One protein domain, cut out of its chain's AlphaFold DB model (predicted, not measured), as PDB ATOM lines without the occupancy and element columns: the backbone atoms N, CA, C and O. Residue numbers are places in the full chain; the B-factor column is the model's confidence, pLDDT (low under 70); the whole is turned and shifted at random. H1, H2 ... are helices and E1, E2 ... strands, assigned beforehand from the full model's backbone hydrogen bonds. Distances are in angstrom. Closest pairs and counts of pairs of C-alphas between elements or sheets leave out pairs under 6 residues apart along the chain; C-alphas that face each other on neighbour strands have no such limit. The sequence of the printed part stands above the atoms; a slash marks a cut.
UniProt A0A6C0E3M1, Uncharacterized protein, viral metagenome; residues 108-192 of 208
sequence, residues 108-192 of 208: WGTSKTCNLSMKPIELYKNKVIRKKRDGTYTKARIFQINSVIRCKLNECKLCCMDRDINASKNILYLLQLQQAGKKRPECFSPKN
ATOM      1  N   TRP A 108      37.613  26.077  33.810       90.75
ATOM      2  CA  TRP A 108      36.752  26.775  34.757       90.75
ATOM      3  C   TRP A 108      37.491  27.188  36.041       90.75
ATOM      4  O   TRP A 108      38.124  26.394  36.736       90.75
ATOM      5  N   GLY A 109      37.430  28.485  36.357       89.62
ATOM      6  CA  GLY A 109      38.046  29.059  37.558       89.62
ATOM      7  C   GLY A 109      39.577  29.195  37.523       89.62
ATOM      8  O   GLY A 109      40.123  29.897  38.374       89.62
ATOM      9  N   THR A 110      40.281  28.639  36.530       92.94
ATOM     10  CA  THR A 110      41.763  28.624  36.475       92.94
ATOM     11  C   THR A 110      42.386  30.021  36.521       92.94
ATOM     12  O   THR A 110      43.367  30.246  37.227       92.94
ATOM     13  N   SER A 111      41.780  31.003  35.850       91.19
ATOM     14  CA  SER A 111      42.242  32.399  35.842       91.19
ATOM     15  C   SER A 111      41.694  33.259  36.992       91.19
ATOM     16  O   SER A 111      41.957  34.464  37.021       91.19
ATOM     17  N   LYS A 112      40.891  32.674  37.893       90.94
ATOM     18  CA  LYS A 112      40.205  33.340  39.021       90.94
ATOM     19  C   LYS A 112      40.584  32.765  40.393       90.94
ATOM     20  O   LYS A 112      40.198  33.338  41.413       90.94
ATOM     21  N   THR A 113      41.370  31.697  40.419       92.12
ATOM     22  CA  THR A 113      41.829  31.016  41.631       92.12
ATOM     23  C   THR A 113      43.352  31.074  41.702       92.12
ATOM     24  O   THR A 113      44.032  30.892  40.695       92.12
ATOM     25  N   CYS A 114      43.900  31.353  42.881       91.38
ATOM     26  CA  CYS A 114      45.341  31.410  43.102       91.38
ATOM     27  C   CYS A 114      45.930  30.002  43.056       91.38
ATOM     28  O   CYS A 114      45.460  29.121  43.772       91.38
ATOM     29  N   ASN A 115      46.993  29.815  42.282       91.75
ATOM     30  CA  ASN A 115      47.646  28.519  42.128       91.75
ATOM     31  C   ASN A 115      48.365  27.998  43.384       91.75
ATOM     32  O   ASN A 115      48.671  26.814  43.449       91.75
ATOM     33  N   LEU A 116      48.684  28.866  44.350       88.56
ATOM     34  CA  LEU A 116      49.337  28.459  45.599       88.56
ATOM     35  C   LEU A 116      48.324  28.203  46.713       88.56
ATOM     36  O   LEU A 116      48.373  27.171  47.369       88.56
ATOM     37  N   SER A 117      47.411  29.149  46.940       87.56
ATOM     38  CA  SER A 117      46.477  29.084  48.071       87.56
ATOM     39  C   SER A 117      45.138  28.428  47.734       87.56
ATOM     40  O   SER A 117      44.332  28.202  48.635       87.56
ATOM     41  N   MET A 118      44.860  28.171  46.451       89.50
ATOM     42  CA  MET A 118      43.580  27.649  45.952       89.50
ATOM     43  C   MET A 118      42.361  28.495  46.361       89.50
ATOM     44  O   MET A 118      41.224  28.020  46.368       89.50
ATOM     45  N   LYS A 119      42.583  29.774  46.694       88.62
ATOM     46  CA  LYS A 119      41.538  30.751  47.028       88.62
ATOM     47  C   LYS A 119      41.263  31.709  45.865       88.62
ATOM     48  O   LYS A 119      42.130  31.893  45.007       88.62
ATOM     49  N   PRO A 120      40.093  32.373  45.844       89.88
ATOM     50  CA  PRO A 120      39.791  33.393  44.846       89.88
ATOM     51  C   PRO A 120      40.797  34.550  44.863       89.88
ATOM     52  O   PRO A 120      41.204  35.030  45.924       89.88
ATOM     53  N   ILE A 121      41.153  35.023  43.674       89.88
ATOM     54  CA  ILE A 121      42.035  36.179  43.465       89.88
ATOM     55  C   ILE A 121      41.236  37.453  43.182       89.88
ATOM     56  O   ILE A 121      40.043  37.416  42.878       89.88
ATOM     57  N   GLU A 122      41.922  38.591  43.223       89.56
ATOM     58  CA  GLU A 122      41.417  39.865  42.719       89.56
ATOM     59  C   GLU A 122      42.319  40.401  41.614       89.56
ATOM     60  O   GLU A 122      43.510  40.100  41.558       89.56
ATOM     61  N   LEU A 123      41.758  41.224  40.733       89.25
ATOM     62  CA  LEU A 123      42.553  41.942  39.745       89.25
ATOM     63  C   LEU A 123      43.286  43.100  40.410       89.25
ATOM     64  O   LEU A 123      42.725  43.812  41.249       89.25
ATOM     65  N   TYR A 124      44.536  43.303  40.005       87.88
ATOM     66  CA  TYR A 124      45.351  44.380  40.529       87.88
ATOM     67  C   TYR A 124      44.769  45.738  40.132       87.88
ATOM     68  O   TYR A 124      44.378  45.977  38.986       87.88
ATOM     69  N   LYS A 125      44.718  46.645  41.106       88.25
ATOM     70  CA  LYS A 125      44.188  47.999  40.955       88.25
ATOM     71  C   LYS A 125      45.295  48.985  41.279       88.25
ATOM     72  O   LYS A 125      45.846  48.946  42.375       88.25
ATOM     73  N   ASN A 126      45.586  49.881  40.343       85.75
ATOM     74  CA  ASN A 126      46.572  50.936  40.531       85.75
ATOM     75  C   ASN A 126      45.917  52.317  40.468       85.75
ATOM     76  O   ASN A 126      44.982  52.544  39.697       85.75
ATOM     77  N   LYS A 127      46.420  53.260  41.262       88.06
ATOM     78  CA  LYS A 127      46.006  54.661  41.212       88.06
ATOM     79  C   LYS A 127      46.809  55.359  40.118       88.06
ATOM     80  O   LYS A 127      48.011  55.554  40.247       88.06
ATOM     81  N   VAL A 128      46.140  55.739  39.033       86.56
ATOM     82  CA  VAL A 128      46.783  56.366  37.875       86.56
ATOM     83  C   VAL A 128      46.531  57.870  37.887       86.56
ATOM     84  O   VAL A 128      45.391  58.330  37.995       86.56
ATOM     85  N   ILE A 129      47.615  58.629  37.736       89.19
ATOM     86  CA  ILE A 129      47.626  60.077  37.535       89.19
ATOM     87  C   ILE A 129      48.371  60.327  36.224       89.19
ATOM     88  O   ILE A 129      49.473  59.818  36.030       89.19
ATOM     89  N   ARG A 130      47.764  61.069  35.297       86.94
ATOM     90  CA  ARG A 130      48.375  61.399  34.005       86.94
ATOM     91  C   ARG A 130      48.662  62.888  33.941       86.94
ATOM     92  O   ARG A 130      47.799  63.695  34.286       86.94
ATOM     93  N   LYS A 131      49.855  63.239  33.472       90.94
ATOM     94  CA  LYS A 131      50.195  64.613  33.112       90.94
ATOM     95  C   LYS A 131      49.512  64.955  31.788       90.94
ATOM     96  O   LYS A 131      49.552  64.165  30.843       90.94
ATOM     97  N   LYS A 132      48.845  66.098  31.738       89.56
ATOM     98  CA  LYS A 132      48.224  66.638  30.532       89.56
ATOM     99  C   LYS A 132      49.219  67.521  29.767       89.56
ATOM    100  O   LYS A 132      50.297  67.840  30.266       89.56
ATOM    101  N   ARG A 133      48.859  67.906  28.537       89.12
ATOM    102  CA  ARG A 133      49.715  68.724  27.652       89.12
ATOM    103  C   ARG A 133      49.978  70.128  28.204       89.12
ATOM    104  O   ARG A 133      51.060  70.651  28.000       89.12
ATOM    105  N   ASP A 134      49.024  70.685  28.943       90.75
ATOM    106  CA  ASP A 134      49.089  71.964  29.663       90.75
ATOM    107  C   ASP A 134      49.909  71.892  30.968       90.75
ATOM    108  O   ASP A 134      49.931  72.838  31.743       90.75
ATOM    109  N   GLY A 135      50.566  70.763  31.257       88.44
ATOM    110  CA  GLY A 135      51.391  70.586  32.454       88.44
ATOM    111  C   GLY A 135      50.615  70.227  33.724       88.44
ATOM    112  O   GLY A 135      51.230  69.748  34.677       88.44
ATOM    113  N   THR A 136      49.283  70.361  33.728       92.06
ATOM    114  CA  THR A 136      48.422  69.962  34.855       92.06
ATOM    115  C   THR A 136      48.235  68.443  34.934       92.06
ATOM    116  O   THR A 136      48.431  67.712  33.960       92.06
ATOM    117  N   TYR A 137      47.842  67.929  36.101       89.31
ATOM    118  CA  TYR A 137      47.590  66.498  36.307       89.31
ATOM    119  C   TYR A 137      46.091  66.174  36.294       89.31
ATOM    120  O   TYR A 137      45.241  66.972  36.690       89.31
ATOM    121  N   THR A 138      45.732  64.974  35.836       87.31
ATOM    122  CA  THR A 138      44.364  64.457  35.976       87.31
ATOM    123  C   THR A 138      44.053  64.131  37.435       87.31
ATOM    124  O   THR A 138      44.926  63.640  38.149       87.31
ATOM    125  N   LYS A 139      42.785  64.265  37.854       87.88
ATOM    126  CA  LYS A 139      42.323  63.677  39.123       87.88
ATOM    127  C   LYS A 139      42.686  62.193  39.161       87.88
ATOM    128  O   LYS A 139      42.513  61.492  38.160       87.88
ATOM    129  N   ALA A 140      43.196  61.736  40.298       86.88
ATOM    130  CA  ALA A 140      43.607  60.353  40.452       86.88
ATOM    131  C   ALA A 140      42.415  59.408  40.266       86.88
ATOM    132  O   ALA A 140      41.347  59.625  40.841       86.88
ATOM    133  N   ARG A 141      42.603  58.358  39.465       87.88
ATOM    134  CA  ARG A 141      41.577  57.343  39.206       87.88
ATOM    135  C   ARG A 141      42.140  55.958  39.469       87.88
ATOM    136  O   ARG A 141      43.300  55.692  39.164       87.88
ATOM    137  N   ILE A 142      41.306  55.081  40.015       87.44
ATOM    138  CA  ILE A 142      41.644  53.668  40.157       87.44
ATOM    139  C   ILE A 142      41.495  53.014  38.782       87.44
ATOM    140  O   ILE A 142      40.445  53.114  38.149       87.44
ATOM    141  N   PHE A 143      42.555  52.361  38.323       86.62
ATOM    142  CA  PHE A 143      42.596  51.617  37.075       86.62
ATOM    143  C   PHE A 143      42.873  50.145  37.369       86.62
ATOM    144  O   PHE A 143      43.814  49.816  38.089       86.62
ATOM    145  N   GLN A 144      42.048  49.263  36.812       87.81
ATOM    146  CA  GLN A 144      42.198  47.820  36.960       87.81
ATOM    147  C   GLN A 144      43.059  47.257  35.828       87.81
ATOM    148  O   GLN A 144      42.792  47.516  34.654       87.81
ATOM    149  N   ILE A 145      44.070  46.467  36.180       87.62
ATOM    150  CA  ILE A 145      44.954  45.793  35.230       87.62
ATOM    151  C   ILE A 145      44.490  44.340  35.100       87.62
ATOM    152  O   ILE A 145      44.643  43.548  36.021       87.62
ATOM    153  N   ASN A 146      43.900  43.987  33.956       87.19
ATOM    154  CA  ASN A 146      43.270  42.672  33.762       87.19
ATOM    155  C   ASN A 146      44.265  41.502  33.647       87.19
ATOM    156  O   ASN A 146      43.856  40.357  33.835       87.19
ATOM    157  N   SER A 147      45.529  41.789  33.325       89.25
ATOM    158  CA  SER A 147      46.607  40.801  33.202       89.25
ATOM    159  C   SER A 147      47.326  40.519  34.519       89.25
ATOM    160  O   SER A 147      48.094  39.571  34.587       89.25
ATOM    161  N   VAL A 148      47.099  41.316  35.568       89.94
ATOM    162  CA  VAL A 148      47.808  41.174  36.844       89.94
ATOM    163  C   VAL A 148      46.810  40.885  37.950       89.94
ATOM    164  O   VAL A 148      45.796  41.567  38.103       89.94
ATOM    165  N   ILE A 149      47.116  39.863  38.736       89.69
ATOM    166  CA  ILE A 149      46.271  39.352  39.806       89.69
ATOM    167  C   ILE A 149      46.954  39.533  41.154       89.69
ATOM    168  O   ILE A 149      48.178  39.572  41.239       89.69
ATOM    169  N   ARG A 150      46.155  39.596  42.215       87.00
ATOM    170  CA  ARG A 150      46.593  39.627  43.608       87.00
ATOM    171  C   ARG A 150      45.822  38.580  44.403       87.00
ATOM    172  O   ARG A 150      44.597  38.490  44.305       87.00
ATOM    173  N   CYS A 151      46.535  37.797  45.205       82.00
ATOM    174  CA  CYS A 151      45.910  36.898  46.170       82.00
ATOM    175  C   CYS A 151      45.383  37.705  47.371       82.00
ATOM    176  O   CYS A 151      46.049  38.629  47.837       82.00
ATOM    177  N   LYS A 152      44.194  37.354  47.879       75.00
ATOM    178  CA  LYS A 152      43.605  38.002  49.067       75.00
ATOM    179  C   LYS A 152      44.330  37.652  50.365       75.00
ATOM    180  O   LYS A 152      44.286  38.421  51.318       75.00
ATOM    181  N   LEU A 153      44.953  36.477  50.414       74.56
ATOM    182  CA  LEU A 153      45.676  36.009  51.590       74.56
ATOM    183  C   LEU A 153      47.071  36.629  51.622       74.56
ATOM    184  O   LEU A 153      47.869  36.373  50.720       74.56
ATOM    185  N   ASN A 154      47.356  37.392  52.679       64.38
ATOM    186  CA  ASN A 154      48.655  38.036  52.908       64.38
ATOM    187  C   ASN A 154      49.816  37.030  53.016       64.38
ATOM    188  O   ASN A 154      50.953  37.376  52.716       64.38
ATOM    189  N   GLU A 155      49.534  35.785  53.405       65.62
ATOM    190  CA  GLU A 155      50.521  34.699  53.491       65.62
ATOM    191  C   GLU A 155      51.033  34.250  52.118       65.62
ATOM    192  O   GLU A 155      52.150  33.744  51.986       65.62
ATOM    193  N   CYS A 156      50.244  34.475  51.063       70.06
ATOM    194  CA  CYS A 156      50.713  34.289  49.704       70.06
ATOM    195  C   CYS A 156      51.653  35.456  49.375       70.06
ATOM    196  O   CYS A 156      51.215  36.526  48.957       70.06
ATOM    197  N   LYS A 157      52.963  35.240  49.560       58.75
ATOM    198  CA  LYS A 157      54.040  36.224  49.305       58.75
ATOM    199  C   LYS A 157      54.027  36.818  47.882       58.75
ATOM    200  O   LYS A 157      54.719  37.796  47.608       58.75
ATOM    201  N   LEU A 158      53.235  36.253  46.970       60.78
ATOM    202  CA  LEU A 158      52.941  36.797  45.647       60.78
ATOM    203  C   LEU A 158      51.904  37.928  45.747       60.78
ATOM    204  O   LEU A 158      50.710  37.744  45.511       60.78
ATOM    205  N   CYS A 159      52.385  39.129  46.071       64.12
ATOM    206  CA  CYS A 159      51.574  40.351  46.091       64.12
ATOM    207  C   CYS A 159      50.911  40.634  44.728       64.12
ATOM    208  O   CYS A 159      49.787  41.136  44.682       64.12
ATOM    209  N   CYS A 160      51.587  40.305  43.622       81.50
ATOM    210  CA  CYS A 160      51.110  40.479  42.251       81.50
ATOM    211  C   CYS A 160      51.684  39.371  41.350       81.50
ATOM    212  O   CYS A 160      52.879  39.096  41.422       81.50
ATOM    213  N   MET A 161      50.870  38.757  40.491       86.88
ATOM    214  CA  MET A 161      51.311  37.756  39.507       86.88
ATOM    215  C   MET A 161      50.615  37.980  38.161       86.88
ATOM    216  O   MET A 161      49.512  38.522  38.115       86.88
ATOM    217  N   ASP A 162      51.254  37.563  37.071       91.75
ATOM    218  CA  ASP A 162      50.615  37.492  35.760       91.75
ATOM    219  C   ASP A 162      49.476  36.454  35.754       91.75
ATOM    220  O   ASP A 162      49.619  35.320  36.221       91.75
ATOM    221  N   ARG A 163      48.316  36.861  35.243       92.00
ATOM    222  CA  ARG A 163      47.093  36.060  35.256       92.00
ATOM    223  C   ARG A 163      47.205  34.794  34.415       92.00
ATOM    224  O   ARG A 163      46.660  33.766  34.823       92.00
ATOM    225  N   ASP A 164      47.905  34.860  33.289       92.25
ATOM    226  CA  ASP A 164      48.037  33.753  32.345       92.25
ATOM    227  C   ASP A 164      49.060  32.736  32.874       92.25
ATOM    228  O   ASP A 164      48.848  31.523  32.794       92.25
ATOM    229  N   ILE A 165      50.113  33.209  33.553       92.69
ATOM    230  CA  ILE A 165      51.032  32.337  34.308       92.69
ATOM    231  C   ILE A 165      50.295  31.611  35.444       92.69
ATOM    232  O   ILE A 165      50.501  30.418  35.663       92.69
ATOM    233  N   ASN A 166      49.414  32.297  36.175       93.38
ATOM    234  CA  ASN A 166      48.610  31.649  37.214       93.38
ATOM    235  C   ASN A 166      47.657  30.593  36.625       93.38
ATOM    236  O   ASN A 166      47.582  29.478  37.140       93.38
ATOM    237  N   ALA A 167      46.951  30.934  35.543       93.94
ATOM    238  CA  ALA A 167      46.021  30.023  34.884       93.94
ATOM    239  C   ALA A 167      46.730  28.775  34.335       93.94
ATOM    240  O   ALA A 167      46.287  27.663  34.607       93.94
ATOM    241  N   SER A 168      47.869  28.939  33.657       94.69
ATOM    242  CA  SER A 168      48.659  27.814  33.131       94.69
ATOM    243  C   SER A 168      49.167  26.876  34.231       94.69
ATOM    244  O   SER A 168      49.096  25.657  34.072       94.69
ATOM    245  N   LYS A 169      49.592  27.402  35.388       94.94
ATOM    246  CA  LYS A 169      49.953  26.566  36.549       94.94
ATOM    247  C   LYS A 169      48.764  25.776  37.098       94.94
ATOM    248  O   LYS A 169      48.931  24.619  37.475       94.94
ATOM    249  N   ASN A 170      47.574  26.372  37.120       95.50
ATOM    250  CA  ASN A 170      46.354  25.669  37.522       95.50
ATOM    251  C   ASN A 170      45.962  24.575  36.522       95.50
ATOM    252  O   ASN A 170      45.598  23.481  36.943       95.50
ATOM    253  N   ILE A 171      46.087  24.830  35.217       96.06
ATOM    254  CA  ILE A 171      45.858  23.820  34.170       96.06
ATOM    255  C   ILE A 171      46.821  22.639  34.344       96.06
ATOM    256  O   ILE A 171      46.386  21.490  34.312       96.06
ATOM    257  N   LEU A 172      48.108  22.905  34.597       96.31
ATOM    258  CA  LEU A 172      49.092  21.853  34.866       96.31
ATOM    259  C   LEU A 172      48.717  21.020  36.100       96.31
ATOM    260  O   LEU A 172      48.777  19.794  36.054       96.31
ATOM    261  N   TYR A 173      48.303  21.672  37.186       96.38
ATOM    262  CA  TYR A 173      47.854  20.978  38.392       96.38
ATOM    263  C   TYR A 173      46.642  20.073  38.118       96.38
ATOM    264  O   TYR A 173      46.623  18.916  38.534       96.38
ATOM    265  N   LEU A 174      45.654  20.564  37.367       95.94
ATOM    266  CA  LEU A 174      44.474  19.787  36.979       95.94
ATOM    267  C   LEU A 174      44.835  18.581  36.102       95.94
ATOM    268  O   LEU A 174      44.334  17.485  36.347       95.94
ATOM    269  N   LEU A 175      45.751  18.756  35.147       95.88
ATOM    270  CA  LEU A 175      46.279  17.663  34.330       95.88
ATOM    271  C   LEU A 175      46.936  16.576  35.194       95.88
ATOM    272  O   LEU A 175      46.685  15.391  34.991       95.88
ATOM    273  N   GLN A 176      47.756  16.969  36.172       96.25
ATOM    274  CA  GLN A 176      48.415  16.027  37.085       96.25
ATOM    275  C   GLN A 176      47.408  15.250  37.938       96.25
ATOM    276  O   GLN A 176      47.581  14.050  38.148       96.25
ATOM    277  N   LEU A 177      46.346  15.906  38.416       95.19
ATOM    278  CA  LEU A 177      45.275  15.229  39.147       95.19
ATOM    279  C   LEU A 177      44.537  14.223  38.265       95.19
ATOM    280  O   LEU A 177      44.316  13.099  38.706       95.19
ATOM    281  N   GLN A 178      44.213  14.602  37.027       92.25
ATOM    282  CA  GLN A 178      43.551  13.718  36.070       92.25
ATOM    283  C   GLN A 178      44.403  12.478  35.768       92.25
ATOM    284  O   GLN A 178      43.895  11.363  35.823       92.25
ATOM    285  N   GLN A 179      45.707  12.655  35.535       93.50
ATOM    286  CA  GLN A 179      46.647  11.544  35.332       93.50
ATOM    287  C   GLN A 179      46.757  10.627  36.558       93.50
ATOM    288  O   GLN A 179      46.941   9.423  36.422       93.50
ATOM    289  N   ALA A 180      46.616  11.183  37.762       94.81
ATOM    290  CA  ALA A 180      46.623  10.423  39.006       94.81
ATOM    291  C   ALA A 180      45.250   9.828  39.383       94.81
ATOM    292  O   ALA A 180      45.126   9.279  40.478       94.81
ATOM    293  N   GLY A 181      44.211   9.989  38.551       92.69
ATOM    294  CA  GLY A 181      42.844   9.553  38.866       92.69
ATOM    295  C   GLY A 181      42.231  10.263  40.082       92.69
ATOM    296  O   GLY A 181      41.347   9.728  40.747       92.69
ATOM    297  N   LYS A 182      42.726  11.457  40.429       93.56
ATOM    298  CA  LYS A 182      42.279  12.217  41.601       93.56
ATOM    299  C   LYS A 182      41.103  13.122  41.262       93.56
ATOM    300  O   LYS A 182      41.009  13.682  40.172       93.56
ATOM    301  N   LYS A 183      40.235  13.338  42.253       91.12
ATOM    302  CA  LYS A 183      39.079  14.230  42.121       91.12
ATOM    303  C   LYS A 183      39.518  15.673  41.848       91.12
ATOM    304  O   LYS A 183      40.435  16.196  42.485       91.12
ATOM    305  N   ARG A 184      38.799  16.333  40.938       91.75
ATOM    306  CA  ARG A 184      38.943  17.763  40.659       91.75
ATOM    307  C   ARG A 184      38.575  18.604  41.898       91.75
ATOM    308  O   ARG A 184      37.523  18.361  42.491       91.75
ATOM    309  N   PRO A 185      39.388  19.602  42.288       93.38
ATOM    310  CA  PRO A 185      39.077  20.470  43.418       93.38
ATOM    311  C   PRO A 185      37.856  21.352  43.152       93.38
ATOM    312  O   PRO A 185      37.697  21.891  42.058       93.38
ATOM    313  N   GLU A 186      37.056  21.587  44.191       91.62
ATOM    314  CA  GLU A 186      35.803  22.354  44.108       91.62
ATOM    315  C   GLU A 186      35.999  23.787  43.587       91.62
ATOM    316  O   GLU A 186      35.170  24.310  42.850       91.62
ATOM    317  N   CYS A 187      37.132  24.427  43.895       90.44
ATOM    318  CA  CYS A 187      37.440  25.779  43.418       90.44
ATOM    319  C   CYS A 187      37.644  25.882  41.895       90.44
ATOM    320  O   CYS A 187      37.658  26.994  41.358       90.44
ATOM    321  N   PHE A 188      37.788  24.746  41.210       92.00
ATOM    322  CA  PHE A 188      37.856  24.636  39.755       92.00
ATOM    323  C   PHE A 188      36.606  23.983  39.158       92.00
ATOM    324  O   PHE A 188      36.566  23.742  37.954       92.00
ATOM    325  N   SER A 189      35.583  23.717  39.969       87.50
ATOM    326  CA  SER A 189      34.303  23.182  39.515       87.50
ATOM    327  C   SER A 189      33.249  24.297  39.442       87.50
ATOM    328  O   SER A 189      33.228  25.202  40.287       87.50
ATOM    329  N   PRO A 190      32.364  24.296  38.436       79.25
ATOM    330  CA  PRO A 190      31.204  25.181  38.419       79.25
ATOM    331  C   PRO A 190      30.283  24.879  39.607       79.25
ATOM    332  O   PRO A 190      29.885  23.740  39.805       79.25
ATOM    333  N   LYS A 191      29.893  25.901  40.380       64.38
ATOM    334  CA  LYS A 191      29.009  25.740  41.557       64.38
ATOM    335  C   LYS A 191      27.580  25.272  41.230       64.38
ATOM    336  O   LYS A 191      26.844  24.943  42.147       64.38
ATOM    337  N   ASN A 192      27.195  25.281  39.953       49.34
ATOM    338  CA  ASN A 192      25.826  25.029  39.492       49.34
ATOM    339  C   ASN A 192      25.713  23.813  38.557       49.34
ATOM    340  O   ASN A 192      24.737  23.718  37.817       49.34
TER     341      ASN A 192
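This is residues 108 to 192 of the 208 residues of an uncharacterized protein of viral metagenome (UniProt A0A6C0E3M1). A long rod: the two-stranded hairpin E1 and E2 makes one end and helix H1 the other, roughly end to end, and residues 180 to 192 fold back from the end of H1. The printed part has 85 residues, in the order E1, E2, H1, an antiparallel sheet and a helix, class mixed, with under half of the residues in named elements. It is only just loose, close to extended, with a radius of gyration of the C-alphas of 17.4 A, spanning 63 by 24 by 23 A.

E1, residues 121 to 128, begins at C-alpha 121 (42.035, 36.179, 43.465) and is 21.5 A long. E2, residues 141 to 151, measures 22.0 A and bends by 98 degrees at residue 147. H1, residues 163 to 179, measures 24.5 A and ends at C-alpha 179 (46.647, 11.544, 35.332).

E1 and E2 form an antiparallel hairpin, directions 148 degrees apart; N 122 and O 150 are 2.9 A apart, within hydrogen-bond range. The closest C-alphas of E2 and H1, Ser 147 and Arg 163, are 5.2 A apart. E1 and H1 are apart. In H1 every O i to N i+4 pair is within hydrogen-bond range.

The C-alphas farthest apart, Asp 134 and Gly 181, are 63.4 A apart. The printed part has no cut; both links are long. pLDDT is under 70 at residues 154 to 155, 157 to 159 and 191 to 192.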